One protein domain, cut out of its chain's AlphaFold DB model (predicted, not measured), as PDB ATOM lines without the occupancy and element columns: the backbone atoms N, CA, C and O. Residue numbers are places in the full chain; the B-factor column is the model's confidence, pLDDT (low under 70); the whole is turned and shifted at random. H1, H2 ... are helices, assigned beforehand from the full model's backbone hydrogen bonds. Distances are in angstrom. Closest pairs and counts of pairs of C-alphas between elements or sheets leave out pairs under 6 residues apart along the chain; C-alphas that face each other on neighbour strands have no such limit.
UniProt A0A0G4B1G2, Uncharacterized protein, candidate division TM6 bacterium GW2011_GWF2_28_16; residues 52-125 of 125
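What this domain is: This is residues 52 to 125 of the 125 residues of an uncharacterized protein of candidate division TM6 bacterium GW2011_GWF2_28_16 (UniProt A0A0G4B1G2). Two long helices, H2 and H4, run side by side in opposite directions with a loose gap between them, while H1 slopes in steeply and ends at Ala 64, near the other three helices. The small H3 packs on the later part of H2, and the last residues, 119 to 125, stick out at the far end of H4. The printed part has 74 residues with four named helices, in the order H1, H2, H3, H4, and no named strand; the class is all helix. It is compact, with a radius of gyration of the C-alphas of 12.3 A, and elongated, spanning 40 by 26 by 20 A.

How they stand to each other: H1, residues 52 to 64, touches H4, residues 104 to 123, with residues 60 to 64 alone; the closest C-alphas, of Ala 64 and Phe 110, are 5.9 A apart. These two run opposite ways at a steep tilt of 68 degrees, only just short of about perpendicular. H2, residues 74 to 85, is close to H4 but not clearly touching, the closest C-alphas, of Ile 80 and Phe 107, being 7.1 A apart; they run opposite ways at a shallow tilt of 5 degrees. H3, residues 91 to 94, touches residues 79 to 84 of H2, with the C-alphas of Ala 83 and Ser 91 closest at 4.4 A. Every O i to N i+4 pair is within hydrogen-bond range in H1, H2 and H4; H3 is too short for such a pair.

Where its parts are: H1 begins at C-alpha 52 (-6.476, 26.430, -9.376) and is 18.3 A long. H2 is 17.0 A long. H3 has four residues. H4 is 29.0 A long and ends at C-alpha 123 (14.697, 28.267, -2.934).

The domain as a whole: The C-alphas of Asp 88 and Lys 125 are farthest apart, 40.8 A. The printed part has no cut; the H2 to H3 link is tight, the other two short. Residues 52 to 56 and 121 to 125 have pLDDT under 70.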
ATOM      1  N   GLU A  52      -6.289  26.690  -7.943       55.00
ATOM      2  CA  GLU A  52      -6.476  26.430  -9.376       55.00
ATOM      3  C   GLU A  52      -5.146  26.474 -10.135       55.00
ATOM      4  O   GLU A  52      -4.874  25.586 -10.936       55.00
ATOM      5  N   THR A  53      -4.264  27.439  -9.837       57.53
ATOM      6  CA  THR A  53      -2.917  27.439 -10.434       57.53
ATOM      7  C   THR A  53      -2.072  26.262  -9.965       57.53
ATOM      8  O   THR A  53      -1.345  25.711 -10.780       57.53
ATOM      9  N   SER A  54      -2.183  25.822  -8.708       61.53
ATOM     10  CA  SER A  54      -1.475  24.635  -8.209       61.53
ATOM     11  C   SER A  54      -1.930  23.358  -8.920       61.53
ATOM     12  O   SER A  54      -1.093  22.597  -9.396       61.53
ATOM     13  N   ALA A  55      -3.241  23.156  -9.079       61.50
ATOM     14  CA  ALA A  55      -3.781  21.993  -9.781       61.50
ATOM     15  C   ALA A  55      -3.394  21.984 -11.270       61.50
ATOM     16  O   ALA A  55      -2.943  20.961 -11.783       61.50
ATOM     17  N   ILE A  56      -3.492  23.137 -11.944       61.56
ATOM     18  CA  ILE A  56      -3.060  23.297 -13.342       61.56
ATOM     19  C   ILE A  56      -1.552  23.040 -13.475       61.56
ATOM     20  O   ILE A  56      -1.122  22.333 -14.382       61.56
ATOM     21  N   ASN A  57      -0.741  23.559 -12.549       72.00
ATOM     22  CA  ASN A  57       0.702  23.321 -12.534       72.00
ATOM     23  C   ASN A  57       1.042  21.851 -12.264       72.00
ATOM     24  O   ASN A  57       2.014  21.352 -12.822       72.00
ATOM     25  N   GLN A  58       0.256  21.154 -11.443       78.31
ATOM     26  CA  GLN A  58       0.468  19.742 -11.140       78.31
ATOM     27  C   GLN A  58       0.157  18.847 -12.344       78.31
ATOM     28  O   GLN A  58       0.937  17.948 -12.642       78.31
ATOM     29  N   GLU A  59      -0.935  19.110 -13.066       82.50
ATOM     30  CA  GLU A  59      -1.263  18.379 -14.296       82.50
ATOM     31  C   GLU A  59      -0.197  18.603 -15.379       82.50
ATOM     32  O   GLU A  59       0.265  17.660 -16.019       82.50
ATOM     33  N   LEU A  60       0.244  19.853 -15.553       82.81
ATOM     34  CA  LEU A  60       1.326  20.197 -16.477       82.81
ATOM     35  C   LEU A  60       2.650  19.535 -16.086       82.81
ATOM     36  O   LEU A  60       3.352  19.031 -16.957       82.81
ATOM     37  N   ALA A  61       2.973  19.497 -14.793       85.19
ATOM     38  CA  ALA A  61       4.160  18.815 -14.290       85.19
ATOM     39  C   ALA A  61       4.112  17.306 -14.573       85.19
ATOM     40  O   ALA A  61       5.092  16.756 -15.057       85.19
ATOM     41  N   GLN A  62       2.968  16.652 -14.357       87.62
ATOM     42  CA  GLN A  62       2.800  15.230 -14.683       87.62
ATOM     43  C   GLN A  62       2.948  14.942 -16.178       87.62
ATOM     44  O   GLN A  62       3.449  13.893 -16.549       87.62
ATOM     45  N   LYS A  63       2.503  15.858 -17.041       88.81
ATOM     46  CA  LYS A  63       2.680  15.719 -18.493       88.81
ATOM     47  C   LYS A  63       4.136  15.920 -18.918       88.81
ATOM     48  O   LYS A  63       4.574  15.301 -19.878       88.81
ATOM     49  N   ALA A  64       4.862  16.805 -18.236       91.25
ATOM     50  CA  ALA A  64       6.271  17.073 -18.512       91.25
ATOM     51  C   ALA A  64       7.223  15.977 -18.000       91.25
ATOM     52  O   ALA A  64       8.359  15.936 -18.460       91.25
ATOM     53  N   ASP A  65       6.762  15.114 -17.094       93.44
ATOM     54  CA  ASP A  65       7.400  13.850 -16.706       93.44
ATOM     55  C   ASP A  65       7.070  12.779 -17.766       93.44
ATOM     56  O   ASP A  65       6.066  12.063 -17.700       93.44
ATOM     57  N   ILE A  66       7.869  12.759 -18.834       92.75
ATOM     58  CA  ILE A  66       7.621  11.972 -20.047       92.75
ATOM     59  C   ILE A  66       8.006  10.506 -19.821       92.75
ATOM     60  O   ILE A  66       7.354   9.615 -20.382       92.75
ATOM     61  N   ASP A  67       9.053  10.238 -19.029       93.19
ATOM     62  CA  ASP A  67       9.439   8.870 -18.654       93.19
ATOM     63  C   ASP A  67       8.633   8.293 -17.475       93.19
ATOM     64  O   ASP A  67       8.667   7.075 -17.263       93.19
ATOM     65  N   GLN A  68       7.809   9.122 -16.823       92.00
ATOM     66  CA  GLN A  68       6.930   8.778 -15.703       92.00
ATOM     67  C   GLN A  68       7.699   8.271 -14.476       92.00
ATOM     68  O   GLN A  68       7.185   7.438 -13.716       92.00
ATOM     69  N   ASP A  69       8.933   8.742 -14.278       92.44
ATOM     70  CA  ASP A  69       9.763   8.372 -13.131       92.44
ATOM     71  C   ASP A  69       9.479   9.207 -11.868       92.44
ATOM     72  O   ASP A  69       9.981   8.898 -10.779       92.44
ATOM     73  N   GLY A  70       8.608  10.213 -11.988       88.75
ATOM     74  CA  GLY A  70       8.195  11.111 -10.916       88.75
ATOM     75  C   GLY A  70       9.047  12.375 -10.800       88.75
ATOM     76  O   GLY A  70       8.762  13.211  -9.934       88.75
ATOM     77  N   ASN A  71      10.072  12.536 -11.638       90.19
ATOM     78  CA  ASN A  71      10.905  13.728 -11.724       90.19
ATOM     79  C   ASN A  71      10.754  14.379 -13.100       90.19
ATOM     80  O   ASN A  71      10.273  13.780 -14.044       90.19
ATOM     81  N   ILE A  72      11.131  15.652 -13.184       90.19
ATOM     82  CA  ILE A  72      11.222  16.364 -14.459       90.19
ATOM     83  C   ILE A  72      12.687  16.732 -14.606       90.19
ATOM     84  O   ILE A  72      13.154  17.661 -13.936       90.19
ATOM     85  N   ASP A  73      13.420  15.955 -15.396       92.12
ATOM     86  CA  ASP A  73      14.877  16.018 -15.476       92.12
ATOM     87  C   ASP A  73      15.412  16.004 -16.925       92.12
ATOM     88  O   ASP A  73      14.698  16.213 -17.911       92.12
ATOM     89  N   GLU A  74      16.732  15.859 -17.070       91.75
ATOM     90  CA  GLU A  74      17.390  15.842 -18.380       91.75
ATOM     91  C   GLU A  74      16.950  14.658 -19.263       91.75
ATOM     92  O   GLU A  74      17.072  14.731 -20.494       91.75
ATOM     93  N   LYS A  75      16.436  13.571 -18.675       93.38
ATOM     94  CA  LYS A  75      15.905  12.421 -19.414       93.38
ATOM     95  C   LYS A  75      14.626  12.811 -20.144       93.38
ATOM     96  O   LYS A  75      14.535  12.540 -21.345       93.38
ATOM     97  N   ASP A  76      13.728  13.555 -19.507       93.31
ATOM     98  CA  ASP A  76      12.533  14.097 -20.165       93.31
ATOM     99  C   ASP A  76      12.896  15.076 -21.282       93.31
ATOM    100  O   ASP A  76      12.363  15.003 -22.393       93.31
ATOM    101  N   ALA A  77      13.890  15.938 -21.040       92.00
ATOM    102  CA  ALA A  77      14.386  16.881 -22.043       92.00
ATOM    103  C   ALA A  77      14.927  16.165 -23.297       92.00
ATOM    104  O   ALA A  77      14.779  16.637 -24.432       92.00
ATOM    105  N   LYS A  78      15.551  14.998 -23.114       93.12
ATOM    106  CA  LYS A  78      16.006  14.151 -24.219       93.12
ATOM    107  C   LYS A  78      14.831  13.490 -24.937       93.12
ATOM    108  O   LYS A  78      14.828  13.468 -26.169       93.12
ATOM    109  N   LEU A  79      13.827  13.015 -24.203       92.44
ATOM    110  CA  LEU A  79      12.646  12.373 -24.777       92.44
ATOM    111  C   LEU A  79      11.804  13.332 -25.618       92.44
ATOM    112  O   LEU A  79      11.459  12.976 -26.741       92.44
ATOM    113  N   ILE A  80      11.555  14.566 -25.163       90.69
ATOM    114  CA  ILE A  80      10.820  15.555 -25.973       90.69
ATOM    115  C   ILE A  80      11.579  15.919 -27.256       90.69
ATOM    116  O   ILE A  80      10.982  16.101 -28.316       90.69
ATOM    117  N   LYS A  81      12.917  15.947 -27.206       90.88
ATOM    118  CA  LYS A  81      13.758  16.164 -28.390       90.88
ATOM    119  C   LYS A  81      13.675  15.012 -29.378       90.88
ATOM    120  O   LYS A  81      13.600  15.244 -30.583       90.88
ATOM    121  N   GLU A  82      13.708  13.782 -28.883       91.19
ATOM    122  CA  GLU A  82      13.542  12.598 -29.721       91.19
ATOM    123  C   GLU A  82      12.133  12.529 -30.318       91.19
ATOM    124  O   GLU A  82      11.998  12.229 -31.503       91.19
ATOM    125  N   ALA A  83      11.110  12.878 -29.535       89.81
ATOM    126  CA  ALA A  83       9.718  12.955 -29.962       89.81
ATOM    127  C   ALA A  83       9.498  14.028 -31.038       89.81
ATOM    128  O   ALA A  83       8.823  13.776 -32.025       89.81
ATOM    129  N   PHE A  84      10.139  15.190 -30.932       87.12
ATOM    130  CA  PHE A  84      10.065  16.224 -31.971       87.12
ATOM    131  C   PHE A  84      10.667  15.770 -33.314       87.12
ATOM    132  O   PHE A  84      10.223  16.191 -34.381       87.12
ATOM    133  N   LEU A  85      11.680  14.898 -33.280       86.00
ATOM    134  CA  LEU A  85      12.307  14.344 -34.485       86.00
ATOM    135  C   LEU A  85      11.528  13.157 -35.077       86.00
ATOM    136  O   LEU A  85      11.760  12.798 -36.234       86.00
ATOM    137  N   LYS A  86      10.632  12.539 -34.301       81.88
ATOM    138  CA  LYS A  86       9.859  11.351 -34.680       81.88
ATOM    139  C   LYS A  86       8.374  11.695 -34.779       81.88
ATOM    140  O   LYS A  86       7.720  12.008 -33.798       81.88
ATOM    141  N   SER A  87       7.787  11.586 -35.965       72.69
ATOM    142  CA  SER A  87       6.338  11.790 -36.150       72.69
ATOM    143  C   SER A  87       5.539  10.487 -36.000       72.69
ATOM    144  O   SER A  87       4.720  10.167 -36.860       72.69
ATOM    145  N   ASP A  88       5.815   9.697 -34.960       81.50
ATOM    146  CA  ASP A  88       5.091   8.454 -34.663       81.50
ATOM    147  C   ASP A  88       4.056   8.639 -33.537       81.50
ATOM    148  O   ASP A  88       3.950   9.688 -32.917       81.50
ATOM    149  N   VAL A  89       3.219   7.626 -33.299       78.56
ATOM    150  CA  VAL A  89       2.178   7.690 -32.253       78.56
ATOM    151  C   VAL A  89       2.795   7.706 -30.850       78.56
ATOM    152  O   VAL A  89       2.192   8.230 -29.918       78.56
ATOM    153  N   GLU A  90       3.998   7.150 -30.687       80.00
ATOM    154  CA  GLU A  90       4.700   7.143 -29.403       80.00
ATOM    155  C   GLU A  90       5.207   8.536 -29.021       80.00
ATOM    156  O   GLU A  90       5.238   8.856 -27.830       80.00
ATOM    157  N   SER A  91       5.527   9.385 -30.002       83.00
ATOM    158  CA  SER A  91       5.948  10.761 -29.753       83.00
ATOM    159  C   SER A  91       4.844  11.626 -29.153       83.00
ATOM    160  O   SER A  91       5.160  12.534 -28.390       83.00
ATOM    161  N   LEU A  92       3.562  11.286 -29.345       86.38
ATOM    162  CA  LEU A  92       2.430  11.988 -28.715       86.38
ATOM    163  C   LEU A  92       2.446  11.937 -27.180       86.38
ATOM    164  O   LEU A  92       1.745  12.714 -26.541       86.38
ATOM    165  N   LYS A  93       3.273  11.085 -26.561       86.31
ATOM    166  CA  LYS A  93       3.549  11.175 -25.117       86.31
ATOM    167  C   LYS A  93       4.172  12.517 -24.715       86.31
ATOM    168  O   LYS A  93       4.027  12.923 -23.572       86.31
ATOM    169  N   ALA A  94       4.839  13.194 -25.649       89.12
ATOM    170  CA  ALA A  94       5.441  14.509 -25.468       89.12
ATOM    171  C   ALA A  94       4.568  15.665 -26.007       89.12
ATOM    172  O   ALA A  94       5.034  16.803 -26.046       89.12
ATOM    173  N   ASP A  95       3.325  15.396 -26.428       91.62
ATOM    174  CA  ASP A  95       2.334  16.424 -26.784       91.62
ATOM    175  C   ASP A  95       1.743  17.019 -25.497       91.62
ATOM    176  O   ASP A  95       0.727  16.573 -24.953       91.62
ATOM    177  N   LEU A  96       2.442  18.016 -24.963       91.19
ATOM    178  CA  LEU A  96       2.111  18.635 -23.685       91.19
ATOM    179  C   LEU A  96       0.866  19.520 -23.785       91.19
ATOM    180  O   LEU A  96       0.148  19.693 -22.794       91.19
ATOM    181  N   ASN A  97       0.625  20.101 -24.963       91.94
ATOM    182  CA  ASN A  97      -0.473  21.034 -25.196       91.94
ATOM    183  C   ASN A  97      -1.756  20.364 -25.743       91.94
ATOM    184  O   ASN A  97      -2.813  20.997 -25.750       91.94
ATOM    185  N   GLN A  98      -1.679  19.075 -26.085       91.06
ATOM    186  CA  GLN A  98      -2.768  18.217 -26.559       91.06
ATOM    187  C   GLN A  98      -3.367  18.656 -27.905       91.06
ATOM    188  O   GLN A  98      -4.566  18.471 -28.147       91.06
ATOM    189  N   ASP A  99      -2.551  19.225 -28.801       92.50
ATOM    190  CA  ASP A  99      -2.965  19.587 -30.168       92.50
ATOM    191  C   ASP A  99      -2.716  18.477 -31.208       92.50
ATOM    192  O   ASP A  99      -2.939  18.676 -32.410       92.50
ATOM    193  N   ASN A 100      -2.383  17.270 -30.739       90.75
ATOM    194  CA  ASN A 100      -2.041  16.069 -31.506       90.75
ATOM    195  C   ASN A 100      -0.768  16.227 -32.342       90.75
ATOM    196  O   ASN A 100      -0.613  15.574 -33.383       90.75
ATOM    197  N   LYS A 101       0.128  17.123 -31.928       90.50
ATOM    198  CA  LYS A 101       1.418  17.356 -32.568       90.50
ATOM    199  C   LYS A 101       2.465  17.549 -31.486       90.50
ATOM    200  O   LYS A 101       2.179  18.072 -30.425       90.50
ATOM    201  N   VAL A 102       3.688  17.136 -31.788       90.56
ATOM    202  CA  VAL A 102       4.855  17.502 -30.987       90.56
ATOM    203  C   VAL A 102       5.592  18.571 -31.766       90.56
ATOM    204  O   VAL A 102       6.246  18.279 -32.771       90.56
ATOM    205  N   ASP A 103       5.429  19.823 -31.357       91.69
ATOM    206  CA  ASP A 103       6.031  20.965 -32.029       91.69
ATOM    207  C   ASP A 103       6.781  21.900 -31.060       91.69
ATOM    208  O   ASP A 103       7.080  21.580 -29.907       91.69
ATOM    209  N   ALA A 104       7.184  23.068 -31.562       91.81
ATOM    210  CA  ALA A 104       7.926  24.041 -30.768       91.81
ATOM    211  C   ALA A 104       7.131  24.567 -29.554       91.81
ATOM    212  O   ALA A 104       7.738  25.055 -28.597       91.81
ATOM    213  N   LYS A 105       5.793  24.488 -29.576       92.44
ATOM    214  CA  LYS A 105       4.934  24.884 -28.454       92.44
ATOM    215  C   LYS A 105       5.105  23.931 -27.279       92.44
ATOM    216  O   LYS A 105       5.242  24.417 -26.156       92.44
ATOM    217  N   ASP A 106       5.201  22.628 -27.527       92.06
ATOM    218  CA  ASP A 106       5.460  21.629 -26.483       92.06
ATOM    219  C   ASP A 106       6.836  21.840 -25.864       92.06
ATOM    220  O   ASP A 106       6.972  21.914 -24.646       92.06
ATOM    221  N   PHE A 107       7.845  22.093 -26.697       91.38
ATOM    222  CA  PHE A 107       9.187  22.444 -26.228       91.38
ATOM    223  C   PHE A 107       9.209  23.699 -25.347       91.38
ATOM    224  O   PHE A 107       9.879  23.741 -24.312       91.38
ATOM    225  N   SER A 108       8.475  24.739 -25.747       91.81
ATOM    226  CA  SER A 108       8.363  25.963 -24.953       91.81
ATOM    227  C   SER A 108       7.654  25.714 -23.621       91.81
ATOM    228  O   SER A 108       8.009  26.338 -22.618       91.81
ATOM    229  N   LEU A 109       6.647  24.841 -23.610       90.88
ATOM    230  CA  LEU A 109       5.895  24.489 -22.413       90.88
ATOM    231  C   LEU A 109       6.758  23.669 -21.448       90.88
ATOM    232  O   LEU A 109       6.838  24.020 -20.270       90.88
ATOM    233  N   PHE A 110       7.489  22.678 -21.963       91.81
ATOM    234  CA  PHE A 110       8.451  21.882 -21.203       91.81
ATOM    235  C   PHE A 110       9.499  22.766 -20.524       91.81
ATOM    236  O   PHE A 110       9.639  22.734 -19.305       91.81
ATOM    237  N   ASN A 111      10.169  23.642 -21.282       90.19
ATOM    238  CA  ASN A 111      11.191  24.535 -20.729       90.19
ATOM    239  C   ASN A 111      10.641  25.440 -19.624       90.19
ATOM    240  O   ASN A 111      11.341  25.747 -18.659       90.19
ATOM    241  N   LYS A 112       9.392  25.895 -19.746       88.94
ATOM    242  CA  LYS A 112       8.761  26.693 -18.694       88.94
ATOM    243  C   LYS A 112       8.621  25.884 -17.402       88.94
ATOM    244  O   LYS A 112       8.917  26.417 -16.339       88.94
ATOM    245  N   ILE A 113       8.196  24.627 -17.498       88.38
ATOM    246  CA  ILE A 113       7.987  23.736 -16.348       88.38
ATOM    247  C   ILE A 113       9.327  23.325 -15.726       88.38
ATOM    248  O   ILE A 113       9.499  23.465 -14.516       88.38
ATOM    249  N   PHE A 114      10.294  22.921 -16.551       87.75
ATOM    250  CA  PHE A 114      11.645  22.541 -16.132       87.75
ATOM    251  C   PHE A 114      12.313  23.649 -15.299       87.75
ATOM    252  O   PHE A 114      12.731  23.433 -14.165       87.75
ATOM    253  N   ASN A 115      12.289  24.889 -15.803       85.38
ATOM    254  CA  ASN A 115      12.863  26.042 -15.100       85.38
ATOM    255  C   ASN A 115      12.113  26.414 -13.807       85.38
ATOM    256  O   ASN A 115      12.699  27.011 -12.903       85.38
ATOM    257  N   LEU A 116      10.807  26.139 -13.717       83.31
ATOM    258  CA  LEU A 116      10.049  26.351 -12.479       83.31
ATOM    259  C   LEU A 116      10.469  25.336 -11.413       83.31
ATOM    260  O   LEU A 116      10.699  25.727 -10.270       83.31
ATOM    261  N   LYS A 117      10.653  24.068 -11.800       77.50
ATOM    262  CA  LYS A 117      11.136  23.011 -10.904       77.50
ATOM    263  C   LYS A 117      12.537  23.283 -10.368       77.50
ATOM    264  O   LYS A 117      12.757  23.126  -9.170       77.50
ATOM    265  N   GLU A 118      13.455  23.754 -11.208       75.62
ATOM    266  CA  GLU A 118      14.799  24.132 -10.750       75.62
ATOM    267  C   GLU A 118      14.772  25.270  -9.717       75.62
ATOM    268  O   GLU A 118      15.539  25.256  -8.753       75.62
ATOM    269  N   LYS A 119      13.878  26.254  -9.876       74.62
ATOM    270  CA  LYS A 119      13.736  27.353  -8.905       74.62
ATOM    271  C   LYS A 119      13.180  26.874  -7.565       74.62
ATOM    272  O   LYS A 119      13.751  27.212  -6.535       74.62
ATOM    273  N   GLU A 120      12.145  26.029  -7.573       70.00
ATOM    274  CA  GLU A 120      11.581  25.432  -6.348       70.00
ATOM    275  C   GLU A 120      12.638  24.667  -5.530       70.00
ATOM    276  O   GLU A 120      12.659  24.743  -4.298       70.00
ATOM    277  N   GLN A 121      13.538  23.947  -6.208       62.59
ATOM    278  CA  GLN A 121      14.605  23.180  -5.559       62.59
ATOM    279  C   GLN A 121      15.730  24.063  -4.998       62.59
ATOM    280  O   GLN A 121      16.334  23.705  -3.985       62.59
ATOM    281  N   ASN A 122      16.004  25.208  -5.626       63.03
ATOM    282  CA  ASN A 122      17.034  26.145  -5.178       63.03
ATOM    283  C   ASN A 122      16.558  27.057  -4.034       63.03
ATOM    284  O   ASN A 122      17.355  27.367  -3.157       63.03
ATOM    285  N   ASP A 123      15.275  27.429  -3.998       63.81
ATOM    286  CA  ASP A 123      14.697  28.267  -2.934       63.81
ATOM    287  C   ASP A 123      14.447  27.491  -1.619       63.81
ATOM    288  O   ASP A 123      14.194  28.090  -0.574       63.81
ATOM    289  N   SER A 124      14.515  26.155  -1.664       56.12
ATOM    290  CA  SER A 124      14.315  25.258  -0.512       56.12
ATOM    291  C   SER A 124      15.619  24.823   0.180       56.12
ATOM    292  O   SER A 124      15.573  23.994   1.094       56.12
ATOM    293  N   LYS A 125      16.775  25.330  -0.267       48.06
ATOM    294  CA  LYS A 125      18.120  25.006   0.242       48.06
ATOM    295  C   LYS A 125      18.704  26.150   1.063       48.06
ATOM    296  O   LYS A 125      19.376  25.833   2.069       48.06
TER     297      LYS A 125